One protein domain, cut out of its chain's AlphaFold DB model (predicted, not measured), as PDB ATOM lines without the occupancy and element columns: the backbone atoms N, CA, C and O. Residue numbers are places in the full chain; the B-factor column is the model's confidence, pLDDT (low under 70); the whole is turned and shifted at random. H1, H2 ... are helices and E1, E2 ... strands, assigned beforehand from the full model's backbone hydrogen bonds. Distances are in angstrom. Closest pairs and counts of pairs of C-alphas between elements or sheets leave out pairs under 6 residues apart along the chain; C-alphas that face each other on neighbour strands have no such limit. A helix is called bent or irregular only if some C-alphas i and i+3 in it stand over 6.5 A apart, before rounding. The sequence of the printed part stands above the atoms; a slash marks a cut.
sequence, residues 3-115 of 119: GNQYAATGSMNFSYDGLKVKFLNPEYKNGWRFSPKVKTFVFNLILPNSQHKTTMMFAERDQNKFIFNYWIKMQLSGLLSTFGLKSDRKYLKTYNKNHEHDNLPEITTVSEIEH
ATOM      1  N   GLY A   3     -14.196  20.438  82.990       68.00
ATOM      2  CA  GLY A   3     -14.202  20.831  84.399       68.00
ATOM      3  C   GLY A   3     -15.059  22.059  84.658       68.00
ATOM      4  O   GLY A   3     -15.212  22.898  83.777       68.00
ATOM      5  N   ASN A   4     -15.608  22.150  85.864       72.50
ATOM      6  CA  ASN A   4     -16.340  23.298  86.375       72.50
ATOM      7  C   ASN A   4     -15.702  23.795  87.694       72.50
ATOM      8  O   ASN A   4     -14.560  23.472  88.043       72.50
ATOM      9  N   GLN A   5     -16.424  24.642  88.425       68.44
ATOM     10  CA  GLN A   5     -15.962  25.206  89.694       68.44
ATOM     11  C   GLN A   5     -15.904  24.184  90.848       68.44
ATOM     12  O   GLN A   5     -15.256  24.466  91.854       68.44
ATOM     13  N   TYR A   6     -16.506  23.005  90.693       70.12
ATOM     14  CA  TYR A   6     -16.719  22.010  91.750       70.12
ATOM     15  C   TYR A   6     -16.074  20.649  91.456       70.12
ATOM     16  O   TYR A   6     -15.716  19.916  92.372       70.12
ATOM     17  N   ALA A   7     -15.848  20.305  90.190       72.25
ATOM     18  CA  ALA A   7     -15.203  19.070  89.778       72.25
ATOM     19  C   ALA A   7     -14.680  19.147  88.345       72.25
ATOM     20  O   ALA A   7     -15.001  20.038  87.563       72.25
ATOM     21  N   ALA A   8     -13.907  18.141  87.973       71.88
ATOM     22  CA  ALA A   8     -13.519  17.870  86.601       71.88
ATOM     23  C   ALA A   8     -13.454  16.366  86.366       71.88
ATOM     24  O   ALA A   8     -13.204  15.550  87.263       71.88
ATOM     25  N   THR A   9     -13.735  16.037  85.117       74.94
ATOM     26  CA  THR A   9     -13.889  14.696  84.594       74.94
ATOM     27  C   THR A   9     -13.122  14.582  83.283       74.94
ATOM     28  O   THR A   9     -12.934  15.550  82.532       74.94
ATOM     29  N   GLY A  10     -12.642  13.388  82.987       75.88
ATOM     30  CA  GLY A  10     -11.942  13.122  81.746       75.88
ATOM     31  C   GLY A  10     -11.628  11.653  81.577       75.88
ATOM     32  O   GLY A  10     -11.928  10.831  82.436       75.88
ATOM     33  N   SER A  11     -10.991  11.339  80.464       78.88
ATOM     34  CA  SER A  11     -10.479  10.016  80.155       78.88
ATOM     35  C   SER A  11      -8.951  10.057  80.099       78.88
ATOM     36  O   SER A  11      -8.355  11.033  79.641       78.88
ATOM     37  N   MET A  12      -8.318   8.998  80.601       80.00
ATOM     38  CA  MET A  12      -6.888   8.731  80.467       80.00
ATOM     39  C   MET A  12      -6.688   7.503  79.601       80.00
ATOM     40  O   MET A  12      -7.240   6.454  79.922       80.00
ATOM     41  N   ASN A  13      -5.825   7.594  78.595       82.50
ATOM     42  CA  ASN A  13      -5.199   6.406  78.037       82.50
ATOM     43  C   ASN A  13      -3.829   6.234  78.704       82.50
ATOM     44  O   ASN A  13      -2.914   7.016  78.454       82.50
ATOM     45  N   PHE A  14      -3.716   5.248  79.593       81.88
ATOM     46  CA  PHE A  14      -2.450   4.861  80.207       81.88
ATOM     47  C   PHE A  14      -2.131   3.436  79.781       81.88
ATOM     48  O   PHE A  14      -2.498   2.469  80.451       81.88
ATOM     49  N   SER A  15      -1.498   3.338  78.612       84.75
ATOM     50  CA  SER A  15      -1.090   2.064  78.040       84.75
ATOM     51  C   SER A  15       0.275   1.627  78.569       84.75
ATOM     52  O   SER A  15       1.199   2.439  78.622       84.75
ATOM     53  N   TYR A  16       0.417   0.358  78.946       83.31
ATOM     54  CA  TYR A  16       1.695  -0.212  79.372       83.31
ATOM     55  C   TYR A  16       1.780  -1.713  79.099       83.31
ATOM     56  O   TYR A  16       0.770  -2.414  79.136       83.31
ATOM     57  N   ASP A  17       3.017  -2.193  78.968       87.44
ATOM     58  CA  ASP A  17       3.371  -3.609  78.893       87.44
ATOM     59  C   ASP A  17       4.427  -3.939  79.954       87.44
ATOM     60  O   ASP A  17       5.504  -3.342  79.995       87.44
ATOM     61  N   GLY A  18       4.120  -4.879  80.849       85.44
ATOM     62  CA  GLY A  18       5.049  -5.374  81.866       85.44
ATOM     63  C   GLY A  18       5.401  -4.362  82.963       85.44
ATOM     64  O   GLY A  18       6.538  -4.351  83.446       85.44
ATOM     65  N   LEU A  19       4.455  -3.504  83.366       85.88
ATOM     66  CA  LEU A  19       4.691  -2.494  84.400       85.88
ATOM     67  C   LEU A  19       5.049  -3.144  85.744       85.88
ATOM     68  O   LEU A  19       4.316  -3.982  86.262       85.88
ATOM     69  N   LYS A  20       6.160  -2.702  86.344       85.94
ATOM     70  CA  LYS A  20       6.588  -3.108  87.690       85.94
ATOM     71  C   LYS A  20       6.610  -1.905  88.616       85.94
ATOM     72  O   LYS A  20       7.285  -0.915  88.347       85.94
ATOM     73  N   VAL A  21       5.921  -2.016  89.744       83.44
ATOM     74  CA  VAL A  21       5.863  -0.969  90.768       83.44
ATOM     75  C   VAL A  21       6.691  -1.392  91.970       83.44
ATOM     76  O   VAL A  21       6.606  -2.534  92.409       83.44
ATOM     77  N   LYS A  22       7.486  -0.474  92.525       86.00
ATOM     78  CA  LYS A  22       8.252  -0.689  93.756       86.00
ATOM     79  C   LYS A  22       7.835   0.343  94.791       86.00
ATOM     80  O   LYS A  22       8.044   1.537  94.593       86.00
ATOM     81  N   PHE A  23       7.297  -0.118  95.915       81.69
ATOM     82  CA  PHE A  23       7.027   0.770  97.039       81.69
ATOM     83  C   PHE A  23       8.347   1.117  97.718       81.69
ATOM     84  O   PHE A  23       9.003   0.265  98.325       81.69
ATOM     85  N   LEU A  24       8.745   2.378  97.577       80.38
ATOM     86  CA  LEU A  24       9.815   2.965  98.369       80.38
ATOM     87  C   LEU A  24       9.295   3.168  99.794       80.38
ATOM     88  O   LEU A  24       8.094   3.288 100.011       80.38
ATOM     89  N   ASN A  25      10.189   3.107 100.769       66.06
ATOM     90  CA  ASN A  25       9.844   3.039 102.180       66.06
ATOM     91  C   ASN A  25       9.846   4.457 102.787       66.06
ATOM     92  O   ASN A  25      10.928   4.930 103.122       66.06
ATOM     93  N   PRO A  26       8.709   5.161 102.945       56.31
ATOM     94  CA  PRO A  26       8.641   6.249 103.900       56.31
ATOM     95  C   PRO A  26       8.343   5.614 105.257       56.31
ATOM     96  O   PRO A  26       7.246   5.115 105.518       56.31
ATOM     97  N   GLU A  27       9.359   5.552 106.107       60.44
ATOM     98  CA  GLU A  27       9.157   5.236 107.514       60.44
ATOM     99  C   GLU A  27       8.083   6.183 108.082       60.44
ATOM    100  O   GLU A  27       8.152   7.389 107.875       60.44
ATOM    101  N   TYR A  28       7.034   5.643 108.708       48.47
ATOM    102  CA  TYR A  28       6.673   5.899 110.110       48.47
ATOM    103  C   TYR A  28       5.196   5.601 110.439       48.47
ATOM    104  O   TYR A  28       4.261   6.010 109.762       48.47
ATOM    105  N   LYS A  29       5.073   4.927 111.593       53.22
ATOM    106  CA  LYS A  29       4.003   4.915 112.609       53.22
ATOM    107  C   LYS A  29       2.594   4.396 112.244       53.22
ATOM    108  O   LYS A  29       1.759   5.076 111.672       53.22
ATOM    109  N   ASN A  30       2.345   3.222 112.840       55.12
ATOM    110  CA  ASN A  30       1.101   2.787 113.489       55.12
ATOM    111  C   ASN A  30       0.010   2.194 112.581       55.12
ATOM    112  O   ASN A  30      -0.912   2.872 112.151       55.12
ATOM    113  N   GLY A  31       0.100   0.874 112.379       52.31
ATOM    114  CA  GLY A  31      -0.936   0.035 111.764       52.31
ATOM    115  C   GLY A  31      -0.318  -1.058 110.888       52.31
ATOM    116  O   GLY A  31       0.439  -0.740 109.979       52.31
ATOM    117  N   TRP A  32      -0.572  -2.332 111.220       52.06
ATOM    118  CA  TRP A  32      -0.187  -3.570 110.505       52.06
ATOM    119  C   TRP A  32       1.010  -3.454 109.524       52.06
ATOM    120  O   TRP A  32       0.864  -3.210 108.324       52.06
ATOM    121  N   ARG A  33       2.240  -3.617 110.037       61.75
ATOM    122  CA  ARG A  33       3.487  -3.396 109.276       61.75
ATOM    123  C   ARG A  33       3.843  -4.581 108.365       61.75
ATOM    124  O   ARG A  33       4.688  -5.396 108.716       61.75
ATOM    125  N   PHE A  34       3.272  -4.654 107.163       68.00
ATOM    126  CA  PHE A  34       3.890  -5.448 106.090       68.00
ATOM    127  C   PHE A  34       5.103  -4.713 105.519       68.00
ATOM    128  O   PHE A  34       5.041  -3.500 105.288       68.00
ATOM    129  N   SER A  35       6.193  -5.444 105.265       77.50
ATOM    130  CA  SER A  35       7.391  -4.861 104.661       77.50
ATOM    131  C   SER A  35       7.077  -4.305 103.259       77.50
ATOM    132  O   SER A  35       6.233  -4.860 102.545       77.50
ATOM    133  N   PRO A  36       7.760  -3.236 102.812       77.81
ATOM    134  CA  PRO A  36       7.586  -2.696 101.461       77.81
ATOM    135  C   PRO A  36       7.813  -3.739 100.367       77.81
ATOM    136  O   PRO A  36       7.177  -3.673  99.318       77.81
ATOM    137  N   LYS A  37       8.674  -4.734 100.624       81.12
ATOM    138  CA  LYS A  37       8.916  -5.872  99.726       81.12
ATOM    139  C   LYS A  37       7.666  -6.738  99.564       81.12
ATOM    140  O   LYS A  37       7.320  -7.072  98.438       81.12
ATOM    141  N   VAL A  38       6.961  -7.038 100.657       82.31
ATOM    142  CA  VAL A  38       5.704  -7.807 100.619       82.31
ATOM    143  C   VAL A  38       4.614  -7.019  99.897       82.31
ATOM    144  O   VAL A  38       3.965  -7.561  99.011       82.31
ATOM    145  N   LYS A  39       4.462  -5.722 100.198       79.81
ATOM    146  CA  LYS A  39       3.499  -4.855  99.493       79.81
ATOM    147  C   LYS A  39       3.793  -4.782  97.996       79.81
ATOM    148  O   LYS A  39       2.888  -4.918  97.187       79.81
ATOM    149  N   THR A  40       5.067  -4.624  97.640       84.88
ATOM    150  CA  THR A  40       5.552  -4.633  96.253       84.88
ATOM    151  C   THR A  40       5.244  -5.956  95.560       84.88
ATOM    152  O   THR A  40       4.750  -5.951  94.439       84.88
ATOM    153  N   PHE A  41       5.501  -7.087  96.216       86.44
ATOM    154  CA  PHE A  41       5.223  -8.403  95.652       86.44
ATOM    155  C   PHE A  41       3.725  -8.613  95.406       86.44
ATOM    156  O   PHE A  41       3.332  -8.900  94.281       86.44
ATOM    157  N   VAL A  42       2.890  -8.389  96.427       85.25
ATOM    158  CA  VAL A  42       1.431  -8.543  96.314       85.25
ATOM    159  C   VAL A  42       0.869  -7.606  95.250       85.25
ATOM    160  O   VAL A  42       0.053  -8.029  94.442       85.25
ATOM    161  N   PHE A  43       1.330  -6.355  95.204       83.44
ATOM    162  CA  PHE A  43       0.870  -5.391  94.211       83.44
ATOM    163  C   PHE A  43       1.218  -5.813  92.782       83.44
ATOM    164  O   PHE A  43       0.343  -5.798  91.929       83.44
ATOM    165  N   ASN A  44       2.457  -6.237  92.515       86.44
ATOM    166  CA  ASN A  44       2.832  -6.718  91.180       86.44
ATOM    167  C   ASN A  44       2.150  -8.047  90.809       86.44
ATOM    168  O   ASN A  44       2.064  -8.354  89.628       86.44
ATOM    169  N   LEU A  45       1.673  -8.828  91.788       85.06
ATOM    170  CA  LEU A  45       0.905 -10.051  91.540       85.06
ATOM    171  C   LEU A  45      -0.541  -9.758  91.108       85.06
ATOM    172  O   LEU A  45      -1.083 -10.477  90.277       85.06
ATOM    173  N   ILE A  46      -1.170  -8.730  91.686       83.56
ATOM    174  CA  ILE A  46      -2.557  -8.348  91.365       83.56
ATOM    175  C   ILE A  46      -2.655  -7.359  90.199       83.56
ATOM    176  O   ILE A  46      -3.726  -7.210  89.615       83.56
ATOM    177  N   LEU A  47      -1.567  -6.651  89.893       82.06
ATOM    178  CA  LEU A  47      -1.516  -5.685  88.805       82.06
ATOM    179  C   LEU A  47      -1.604  -6.425  87.458       82.06
ATOM    180  O   LEU A  47      -0.849  -7.376  87.242       82.06
ATOM    181  N   PRO A  48      -2.481  -5.999  86.530       81.12
ATOM    182  CA  PRO A  48      -2.536  -6.611  85.211       81.12
ATOM    183  C   PRO A  48      -1.210  -6.404  84.470       81.12
ATOM    184  O   PRO A  48      -0.618  -5.328  84.543       81.12
ATOM    185  N   ASN A  49      -0.748  -7.439  83.761       81.88
ATOM    186  CA  ASN A  49       0.547  -7.430  83.070       81.88
ATOM    187  C   ASN A  49       0.601  -6.407  81.924       81.88
ATOM    188  O   ASN A  49       1.648  -5.814  81.684       81.88
ATOM    189  N   SER A  50      -0.522  -6.171  81.253       80.25
ATOM    190  CA  SER A  50      -0.678  -5.102  80.273       80.25
ATOM    191  C   SER A  50      -2.017  -4.407  80.460       80.25
ATOM    192  O   SER A  50      -2.986  -4.990  80.958       80.25
ATOM    193  N   GLN A  51      -2.060  -3.141  80.075       80.38
ATOM    194  CA  GLN A  51      -3.277  -2.349  80.023       80.38
ATOM    195  C   GLN A  51      -3.209  -1.495  78.770       80.38
ATOM    196  O   GLN A  51      -2.221  -0.806  78.563       80.38
ATOM    197  N   HIS A  52      -4.277  -1.501  77.979       81.00
ATOM    198  CA  HIS A  52      -4.432  -0.610  76.820       81.00
ATOM    199  C   HIS A  52      -5.775   0.128  76.835       81.00
ATOM    200  O   HIS A  52      -6.160   0.762  75.856       81.00
ATOM    201  N   LYS A  53      -6.524   0.021  77.940       76.62
ATOM    202  CA  LYS A  53      -7.877   0.571  78.033       76.62
ATOM    203  C   LYS A  53      -7.857   2.014  78.507       76.62
ATOM    204  O   LYS A  53      -7.100   2.393  79.403       76.62
ATOM    205  N   THR A  54      -8.782   2.782  77.954       77.75
ATOM    206  CA  THR A  54      -9.107   4.121  78.427       77.75
ATOM    207  C   THR A  54      -9.798   4.032  79.789       77.75
ATOM    208  O   THR A  54     -10.807   3.351  79.940       77.75
ATOM    209  N   THR A  55      -9.258   4.726  80.788       73.25
ATOM    210  CA  THR A  55      -9.804   4.777  82.154       73.25
ATOM    211  C   THR A  55     -10.361   6.144  82.497       73.25
ATOM    212  O   THR A  55      -9.863   7.166  82.020       73.25
ATOM    213  N   MET A  56     -11.378   6.179  83.351       72.56
ATOM    214  CA  MET A  56     -12.011   7.423  83.765       72.56
ATOM    215  C   MET A  56     -11.171   8.152  84.823       72.56
ATOM    216  O   MET A  56     -10.711   7.574  85.809       72.56
ATOM    217  N   MET A  57     -11.010   9.457  84.642       74.12
ATOM    218  CA  MET A  57     -10.451  10.370  85.626       74.12
ATOM    219  C   MET A  57     -11.564  11.209  86.246       74.12
ATOM    220  O   MET A  57     -12.385  11.794  85.543       74.12
ATOM    221  N   PHE A  58     -11.540  11.337  87.568       71.25
ATOM    222  CA  PHE A  58     -12.418  12.248  88.291       71.25
ATOM    223  C   PHE A  58     -11.713  12.785  89.525       71.25
ATOM    224  O   PHE A  58     -11.107  12.018  90.289       71.25
ATOM    225  N   ALA A  59     -11.849  14.084  89.745       72.62
ATOM    226  CA  ALA A  59     -11.506  14.710  91.006       72.62
ATOM    227  C   ALA A  59     -12.529  15.795  91.355       72.62
ATOM    228  O   ALA A  59     -13.028  16.505  90.480       72.62
ATOM    229  N   GLU A  60     -12.769  15.956  92.651       74.31
ATOM    230  CA  GLU A  60     -13.550  17.043  93.239       74.31
ATOM    231  C   GLU A  60     -12.635  18.248  93.506       74.31
ATOM    232  O   GLU A  60     -11.485  18.094  93.949       74.31
ATOM    233  N   ARG A  61     -13.107  19.445  93.156       70.94
ATOM    234  CA  ARG A  61     -12.344  20.687  93.224       70.94
ATOM    235  C   ARG A  61     -12.602  21.376  94.552       70.94
ATOM    236  O   ARG A  61     -13.671  21.910  94.805       70.94
ATOM    237  N   ASP A  62     -11.555  21.431  95.358       75.75
ATOM    238  CA  ASP A  62     -11.506  22.295  96.531       75.75
ATOM    239  C   ASP A  62     -11.097  23.705  96.084       75.75
ATOM    240  O   ASP A  62      -9.950  23.924  95.687       75.75
ATOM    241  N   GLN A  63     -12.045  24.643  96.099       74.31
ATOM    242  CA  GLN A  63     -11.830  26.022  95.645       74.31
ATOM    243  C   GLN A  63     -10.853  26.803  96.534       74.31
ATOM    244  O   GLN A  63     -10.250  27.765  96.066       74.31
ATOM    245  N   ASN A  64     -10.629  26.352  97.774       78.31
ATOM    246  CA  ASN A  64      -9.677  26.964  98.702       78.31
ATOM    247  C   ASN A  64      -8.231  26.510  98.450       78.31
ATOM    248  O   ASN A  64      -7.314  26.917  99.164       78.31
ATOM    249  N   LYS A  65      -8.005  25.626  97.467       78.94
ATOM    250  CA  LYS A  65      -6.688  25.069  97.148       78.94
ATOM    251  C   LYS A  65      -6.252  25.432  95.738       78.94
ATOM    252  O   LYS A  65      -7.053  25.560  94.815       78.94
ATOM    253  N   PHE A  66      -4.937  25.525  95.568       80.69
ATOM    254  CA  PHE A  66      -4.316  25.745  94.268       80.69
ATOM    255  C   PHE A  66      -4.742  24.691  93.240       80.69
ATOM    256  O   PHE A  66      -4.849  23.499  93.540       80.69
ATOM    257  N   ILE A  67      -4.892  25.137  91.993       74.88
ATOM    258  CA  ILE A  67      -5.327  24.323  90.849       74.88
ATOM    259  C   ILE A  67      -4.409  23.102  90.627       74.88
ATOM    260  O   ILE A  67      -4.877  22.034  90.241       74.88
ATOM    261  N   PHE A  68      -3.118  23.190  90.963       79.06
ATOM    262  CA  PHE A  68      -2.188  22.058  90.849       79.06
ATOM    263  C   PHE A  68      -2.556  20.863  91.733       79.06
ATOM    264  O   PHE A  68      -2.472  19.720  91.287       79.06
ATOM    265  N   ASN A  69      -3.016  21.104  92.965       77.88
ATOM    266  CA  ASN A  69      -3.473  20.032  93.853       77.88
ATOM    267  C   ASN A  69      -4.642  19.264  93.221       77.88
ATOM    268  O   ASN A  69      -4.747  18.045  93.348       77.88
ATOM    269  N   TYR A  70      -5.499  19.982  92.501       75.44
ATOM    270  CA  TYR A  70      -6.621  19.407  91.786       75.44
ATOM    271  C   TYR A  70      -6.175  18.535  90.596       75.44
ATOM    272  O   TYR A  70      -6.597  17.383  90.480       75.44
ATOM    273  N   TRP A  71      -5.260  19.034  89.762       76.44
ATOM    274  CA  TRP A  71      -4.716  18.266  88.637       76.44
ATOM    275  C   TRP A  71      -3.984  17.001  89.084       76.44
ATOM    276  O   TRP A  71      -4.227  15.932  88.528       76.44
ATOM    277  N   ILE A  72      -3.155  17.086  90.130       82.56
ATOM    278  CA  ILE A  72      -2.439  15.922  90.672       82.56
ATOM    279  C   ILE A  72      -3.434  14.849  91.122       82.56
ATOM    280  O   ILE A  72      -3.281  13.684  90.760       82.56
ATOM    281  N   LYS A  73      -4.490  15.230  91.855       81.25
ATOM    282  CA  LYS A  73      -5.540  14.296  92.285       81.25
ATOM    283  C   LYS A  73      -6.244  13.635  91.107       81.25
ATOM    284  O   LYS A  73      -6.505  12.438  91.174       81.25
ATOM    285  N   MET A  74      -6.540  14.387  90.051       78.81
ATOM    286  CA  MET A  74      -7.207  13.869  88.857       78.81
ATOM    287  C   MET A  74      -6.355  12.804  88.151       78.81
ATOM    288  O   MET A  74      -6.849  11.704  87.902       78.81
ATOM    289  N   GLN A  75      -5.067  13.086  87.933       80.94
ATOM    290  CA  GLN A  75      -4.127  12.133  87.334       80.94
ATOM    291  C   GLN A  75      -3.979  10.874  88.200       80.94
ATOM    292  O   GLN A  75      -4.053   9.756  87.692       80.94
ATOM    293  N   LEU A  76      -3.845  11.042  89.521       80.62
ATOM    294  CA  LEU A  76      -3.766   9.923  90.465       80.62
ATOM    295  C   LEU A  76      -5.031   9.060  90.429       80.62
ATOM    296  O   LEU A  76      -4.963   7.840  90.502       80.62
ATOM    297  N   SER A  77      -6.193   9.700  90.305       76.12
ATOM    298  CA  SER A  77      -7.490   9.036  90.212       76.12
ATOM    299  C   SER A  77      -7.598   8.170  88.956       76.12
ATOM    300  O   SER A  77      -8.094   7.049  89.049       76.12
ATOM    301  N   GLY A  78      -7.101   8.660  87.816       76.25
ATOM    302  CA  GLY A  78      -6.993   7.873  86.588       76.25
ATOM    303  C   GLY A  78      -6.044   6.690  86.760       76.25
ATOM    304  O   GLY A  78      -6.418   5.560  86.473       76.25
ATOM    305  N   LEU A  79      -4.853   6.930  87.316       80.94
ATOM    306  CA  LEU A  79      -3.839   5.892  87.524       80.94
ATOM    307  C   LEU A  79      -4.338   4.765  88.443       80.94
ATOM    308  O   LEU A  79      -4.125   3.585  88.182       80.94
ATOM    309  N   LEU A  80      -5.050   5.119  89.515       76.50
ATOM    310  CA  LEU A  80      -5.649   4.144  90.428       76.50
ATOM    311  C   LEU A  80      -6.782   3.335  89.775       76.50
ATOM    312  O   LEU A  80      -6.964   2.172  90.143       76.50
ATOM    313  N   SER A  81      -7.531   3.927  88.837       75.50
ATOM    314  CA  SER A  81      -8.534   3.212  88.031       75.50
ATOM    315  C   SER A  81      -7.855   2.250  87.047       75.50
ATOM    316  O   SER A  81      -8.218   1.076  87.003       75.50
ATOM    317  N   THR A  82      -6.782   2.679  86.370       74.06
ATOM    318  CA  THR A  82      -5.942   1.827  85.503       74.06
ATOM    319  C   THR A  82      -5.455   0.567  86.221       74.06
ATOM    320  O   THR A  82      -5.507  -0.523  85.661       74.06
ATOM    321  N   PHE A  83      -5.026   0.690  87.475       74.81
ATOM    322  CA  PHE A  83      -4.539  -0.447  88.258       74.81
ATOM    323  C   PHE A  83      -5.653  -1.275  88.924       74.81
ATOM    324  O   PHE A  83      -5.360  -2.210  89.666       74.81
ATOM    325  N   GLY A  84      -6.927  -0.922  88.730       69.38
ATOM    326  CA  GLY A  84      -8.064  -1.622  89.335       69.38
ATOM    327  C   GLY A  84      -8.230  -1.404  90.846       69.38
ATOM    328  O   GLY A  84      -9.108  -2.009  91.460       69.38
ATOM    329  N   LEU A  85      -7.438  -0.518  91.467       69.75
ATOM    330  CA  LEU A  85      -7.554  -0.201  92.900       69.75
ATOM    331  C   LEU A  85      -8.778   0.662  93.211       69.75
ATOM    332  O   LEU A  85      -9.260   0.681  94.347       69.75
ATOM    333  N   LYS A  86      -9.294   1.384  92.215       67.31
ATOM    334  CA  LYS A  86     -10.496   2.199  92.358       67.31
ATOM    335  C   LYS A  86     -11.470   1.854  91.233       67.31
ATOM    336  O   LYS A  86     -11.186   2.064  90.065       67.31
ATOM    337  N   SER A  87     -12.616   1.283  91.608       61.91
ATOM    338  CA  SER A  87     -13.646   0.823  90.668       61.91
ATOM    339  C   SER A  87     -14.529   1.973  90.205       61.91
ATOM    340  O   SER A  87     -15.125   2.640  91.057       61.91
ATOM    341  N   ASP A  88     -14.695   2.112  88.889       62.34
ATOM    342  CA  ASP A  88     -15.578   3.061  88.182       62.34
ATOM    343  C   ASP A  88     -16.989   3.156  88.798       62.34
ATOM    344  O   ASP A  88     -17.586   4.226  88.873       62.34
ATOM    345  N   ARG A  89     -17.496   2.065  89.386       59.16
ATOM    346  CA  ARG A  89     -18.793   2.039  90.080       59.16
ATOM    347  C   ARG A  89     -18.832   2.906  91.344       59.16
ATOM    348  O   ARG A  89     -19.846   3.538  91.630       59.16
ATOM    349  N   LYS A  90     -17.740   2.953  92.119       62.94
ATOM    350  CA  LYS A  90     -17.626   3.868  93.270       62.94
ATOM    351  C   LYS A  90     -17.561   5.322  92.800       62.94
ATOM    352  O   LYS A  90     -18.102   6.183  93.484       62.94
ATOM    353  N   TYR A  91     -16.968   5.578  91.632       63.72
ATOM    354  CA  TYR A  91     -16.945   6.908  91.025       63.72
ATOM    355  C   TYR A  91     -18.332   7.360  90.590       63.72
ATOM    356  O   TYR A  91     -18.734   8.448  90.974       63.72
ATOM    357  N   LEU A  92     -19.082   6.513  89.881       62.38
ATOM    358  CA  LEU A  92     -20.466   6.795  89.490       62.38
ATOM    359  C   LEU A  92     -21.350   7.074  90.705       62.38
ATOM    360  O   LEU A  92     -22.169   7.980  90.674       62.38
ATOM    361  N   LYS A  93     -21.146   6.355  91.814       66.81
ATOM    362  CA  LYS A  93     -21.896   6.603  93.051       66.81
ATOM    363  C   LYS A  93     -21.582   7.973  93.667       66.81
ATOM    364  O   LYS A  93     -22.502   8.647  94.116       66.81
ATOM    365  N   THR A  94     -20.311   8.379  93.707       65.81
ATOM    366  CA  THR A  94     -19.914   9.711  94.202       65.81
ATOM    367  C   THR A  94     -20.359  10.819  93.250       65.81
ATOM    368  O   THR A  94     -20.863  11.837  93.706       65.81
ATOM    369  N   TYR A  95     -20.234  10.595  91.942       64.31
ATOM    370  CA  TYR A  95     -20.705  11.506  90.907       64.31
ATOM    371  C   TYR A  95     -22.219  11.709  91.007       64.31
ATOM    372  O   TYR A  95     -22.645  12.834  91.206       64.31
ATOM    373  N   ASN A  96     -23.017  10.635  90.997       64.50
ATOM    374  CA  ASN A  96     -24.479  10.706  91.098       64.50
ATOM    375  C   ASN A  96     -24.947  11.342  92.413       64.50
ATOM    376  O   ASN A  96     -25.964  12.020  92.428       64.50
ATOM    377  N   LYS A  97     -24.207  11.151  93.515       68.25
ATOM    378  CA  LYS A  97     -24.532  11.783  94.801       68.25
ATOM    379  C   LYS A  97     -24.359  13.306  94.770       68.25
ATOM    380  O   LYS A  97     -25.125  14.003  95.423       68.25
ATOM    381  N   ASN A  98     -23.364  13.803  94.037       63.16
ATOM    382  CA  ASN A  98     -23.012  15.225  94.005       63.16
ATOM    383  C   ASN A  98     -23.512  15.929  92.721       63.16
ATOM    384  O   ASN A  98     -23.363  17.141  92.582       63.16
ATOM    385  N   HIS A  99     -24.111  15.185  91.779       59.44
ATOM    386  CA  HIS A  99     -24.523  15.685  90.460       59.44
ATOM    387  C   HIS A  99     -25.594  16.767  90.541       59.44
ATOM    388  O   HIS A  99     -25.464  17.802  89.893       59.44
ATOM    389  N   GLU A 100     -26.590  16.563  91.403       58.28
ATOM    390  CA  GLU A 100     -27.697  17.508  91.574       58.28
ATOM    391  C   GLU A 100     -27.293  18.785  92.320       58.28
ATOM    392  O   GLU A 100     -27.930  19.821  92.149       58.28
ATOM    393  N   HIS A 101     -26.231  18.737  93.128       57.25
ATOM    394  CA  HIS A 101     -25.845  19.858  93.984       57.25
ATOM    395  C   HIS A 101     -24.835  20.802  93.306       57.25
ATOM    396  O   HIS A 101     -24.904  22.019  93.468       57.25
ATOM    397  N   ASP A 102     -23.928  20.253  92.490       56.22
ATOM    398  CA  ASP A 102     -22.703  20.952  92.085       56.22
ATOM    399  C   ASP A 102     -22.599  21.222  90.568       56.22
ATOM    400  O   ASP A 102     -21.521  21.560  90.063       56.22
ATOM    401  N   ASN A 103     -23.701  21.073  89.816       60.69
ATOM    402  CA  ASN A 103     -23.763  21.281  88.356       60.69
ATOM    403  C   ASN A 103     -22.595  20.605  87.609       60.69
ATOM    404  O   ASN A 103     -21.931  21.222  86.766       60.69
ATOM    405  N   LEU A 104     -22.268  19.369  87.998       62.78
ATOM    406  CA  LEU A 104     -21.059  18.674  87.551       62.78
ATOM    407  C   LEU A 104     -21.052  18.513  86.019       62.78
ATOM    408  O   LEU A 104     -22.087  18.196  85.431       62.78
ATOM    409  N   PRO A 105     -19.892  18.680  85.355       59.78
ATOM    410  CA  PRO A 105     -19.798  18.501  83.910       59.78
ATOM    411  C   PRO A 105     -20.176  17.067  83.531       59.78
ATOM    412  O   PRO A 105     -19.686  16.120  84.150       59.78
ATOM    413  N   GLU A 106     -21.008  16.916  82.497       60.22
ATOM    414  CA  GLU A 106     -21.409  15.604  81.989       60.22
ATOM    415  C   GLU A 106     -20.199  14.712  81.702       60.22
ATOM    416  O   GLU A 106     -19.221  15.120  81.056       60.22
ATOM    417  N   ILE A 107     -20.296  13.460  82.149       57.25
ATOM    418  CA  ILE A 107     -19.344  12.410  81.803       57.25
ATOM    419  C   ILE A 107     -19.493  12.113  80.310       57.25
ATOM    420  O   ILE A 107     -20.329  11.319  79.886       57.25
ATOM    421  N   THR A 108     -18.655  12.727  79.485       53.59
ATOM    422  CA  THR A 108     -18.472  12.275  78.105       53.59
ATOM    423  C   THR A 108     -17.670  10.976  78.175       53.59
ATOM    424  O   THR A 108     -16.461  11.097  78.286       53.59
ATOM    425  N   THR A 109     -18.330   9.805  78.249       54.72
ATOM    426  CA  THR A 109     -17.830   8.446  77.871       54.72
ATOM    427  C   THR A 109     -18.589   7.271  78.527       54.72
ATOM    428  O   THR A 109     -18.165   6.129  78.361       54.72
ATOM    429  N   VAL A 110     -19.702   7.459  79.257       49.50
ATOM    430  CA  VAL A 110     -20.469   6.284  79.760       49.50
ATOM    431  C   VAL A 110     -20.988   5.432  78.589       49.50
ATOM    432  O   VAL A 110     -20.923   4.209  78.641       49.50
ATOM    433  N   SER A 111     -21.380   6.077  77.488       44.69
ATOM    434  CA  SER A 111     -21.896   5.431  76.276       44.69
ATOM    435  C   SER A 111     -20.862   4.646  75.455       44.69
ATOM    436  O   SER A 111     -21.259   3.888  74.581       44.69
ATOM    437  N   GLU A 112     -19.558   4.794  75.712       44.12
ATOM    438  CA  GLU A 112     -18.496   4.118  74.942       44.12
ATOM    439  C   GLU A 112     -17.893   2.927  75.713       44.12
ATOM    440  O   GLU A 112     -17.532   1.913  75.123       44.12
ATOM    441  N   ILE A 113     -17.875   2.988  77.052       46.06
ATOM    442  CA  ILE A 113     -17.301   1.938  77.917       46.06
ATOM    443  C   ILE A 113     -18.249   0.734  78.079       46.06
ATOM    444  O   ILE A 113     -17.793  -0.389  78.303       46.06
ATOM    445  N   GLU A 114     -19.567   0.934  77.967       43.00
ATOM    446  CA  GLU A 114     -20.536  -0.173  77.931       43.00
ATOM    447  C   GLU A 114     -20.643  -0.816  76.541       43.00
ATOM    448  O   GLU A 114     -20.872  -2.020  76.448       43.00
ATOM    449  N   HIS A 115     -20.382  -0.059  75.471       34.31
ATOM    450  CA  HIS A 115     -20.454  -0.567  74.098       34.31
ATOM    451  C   HIS A 115     -19.280  -1.502  73.733       34.31
ATOM    452  O   HIS A 115     -19.444  -2.375  72.884       34.31
TER     453      HIS A 115
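What this domain is: This is residues 3 to 115 of the 119 residues of an uncharacterized protein of Chryseobacterium sp. G0201 (UniProt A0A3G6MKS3). A two-stranded ribbon, E1 with E2, has H2 packed along one side and H3 loosely on the other, while H1 and the long link of residues 14 to 35 form a separate arm at one end. Residues 27 to 34 stick out as a free loop of that arm, and the short H4 sits near the other end on a loose tail. The 113 printed residues hold four named helices and two named strands in the order E1, H1, E2, H2, H3, H4, a mixed class with an antiparallel sheet. The whole is loose, with a radius of gyration of the C-alphas of 16.4 A and spans of 44 by 37 by 23 A.

Where its parts are: E1, residues 7 to 13, begins at C-alpha 7 (-15.203, 19.070, 89.778) and is 20.0 A long. H1 is residues 36 to 46. E2, residues 54 to 60, is 20.2 A long. H2, residues 67 to 82, is 23.1 A long. H3, residues 88 to 102, is irregular: C-alphas 97 and 100 are 7.3 A apart. H4, residues 110 to 113, ends at C-alpha 113 (-17.301, 1.938, 77.917).

How they stand to each other: E1 and E2 are antiparallel neighbours at 160 degrees, with N 10 and O 57 within hydrogen-bond range at 3.0 A. Residues 16 to 17 pair with 50 to 51, antiparallel. The closest C-alphas of E2 and H2, Met 57 and Gly 78, are 4.4 A apart. Those of E2 and H3, Met 56 and Asp 88, are 7.2 A apart. H1 and H2 are apart. Every O i to N i+4 pair is within range in H1 and H2, 9 of 11 in H3; H4 is too short for one.

The domain as a whole: The farthest C-alphas, Lys 29 and His 115, are 45.9 A apart. The printed part has no cut. The link E1 to H1 is long. Residues 3, 5, 25 to 34 and 84 to 115 include the 44 with pLDDT under 70.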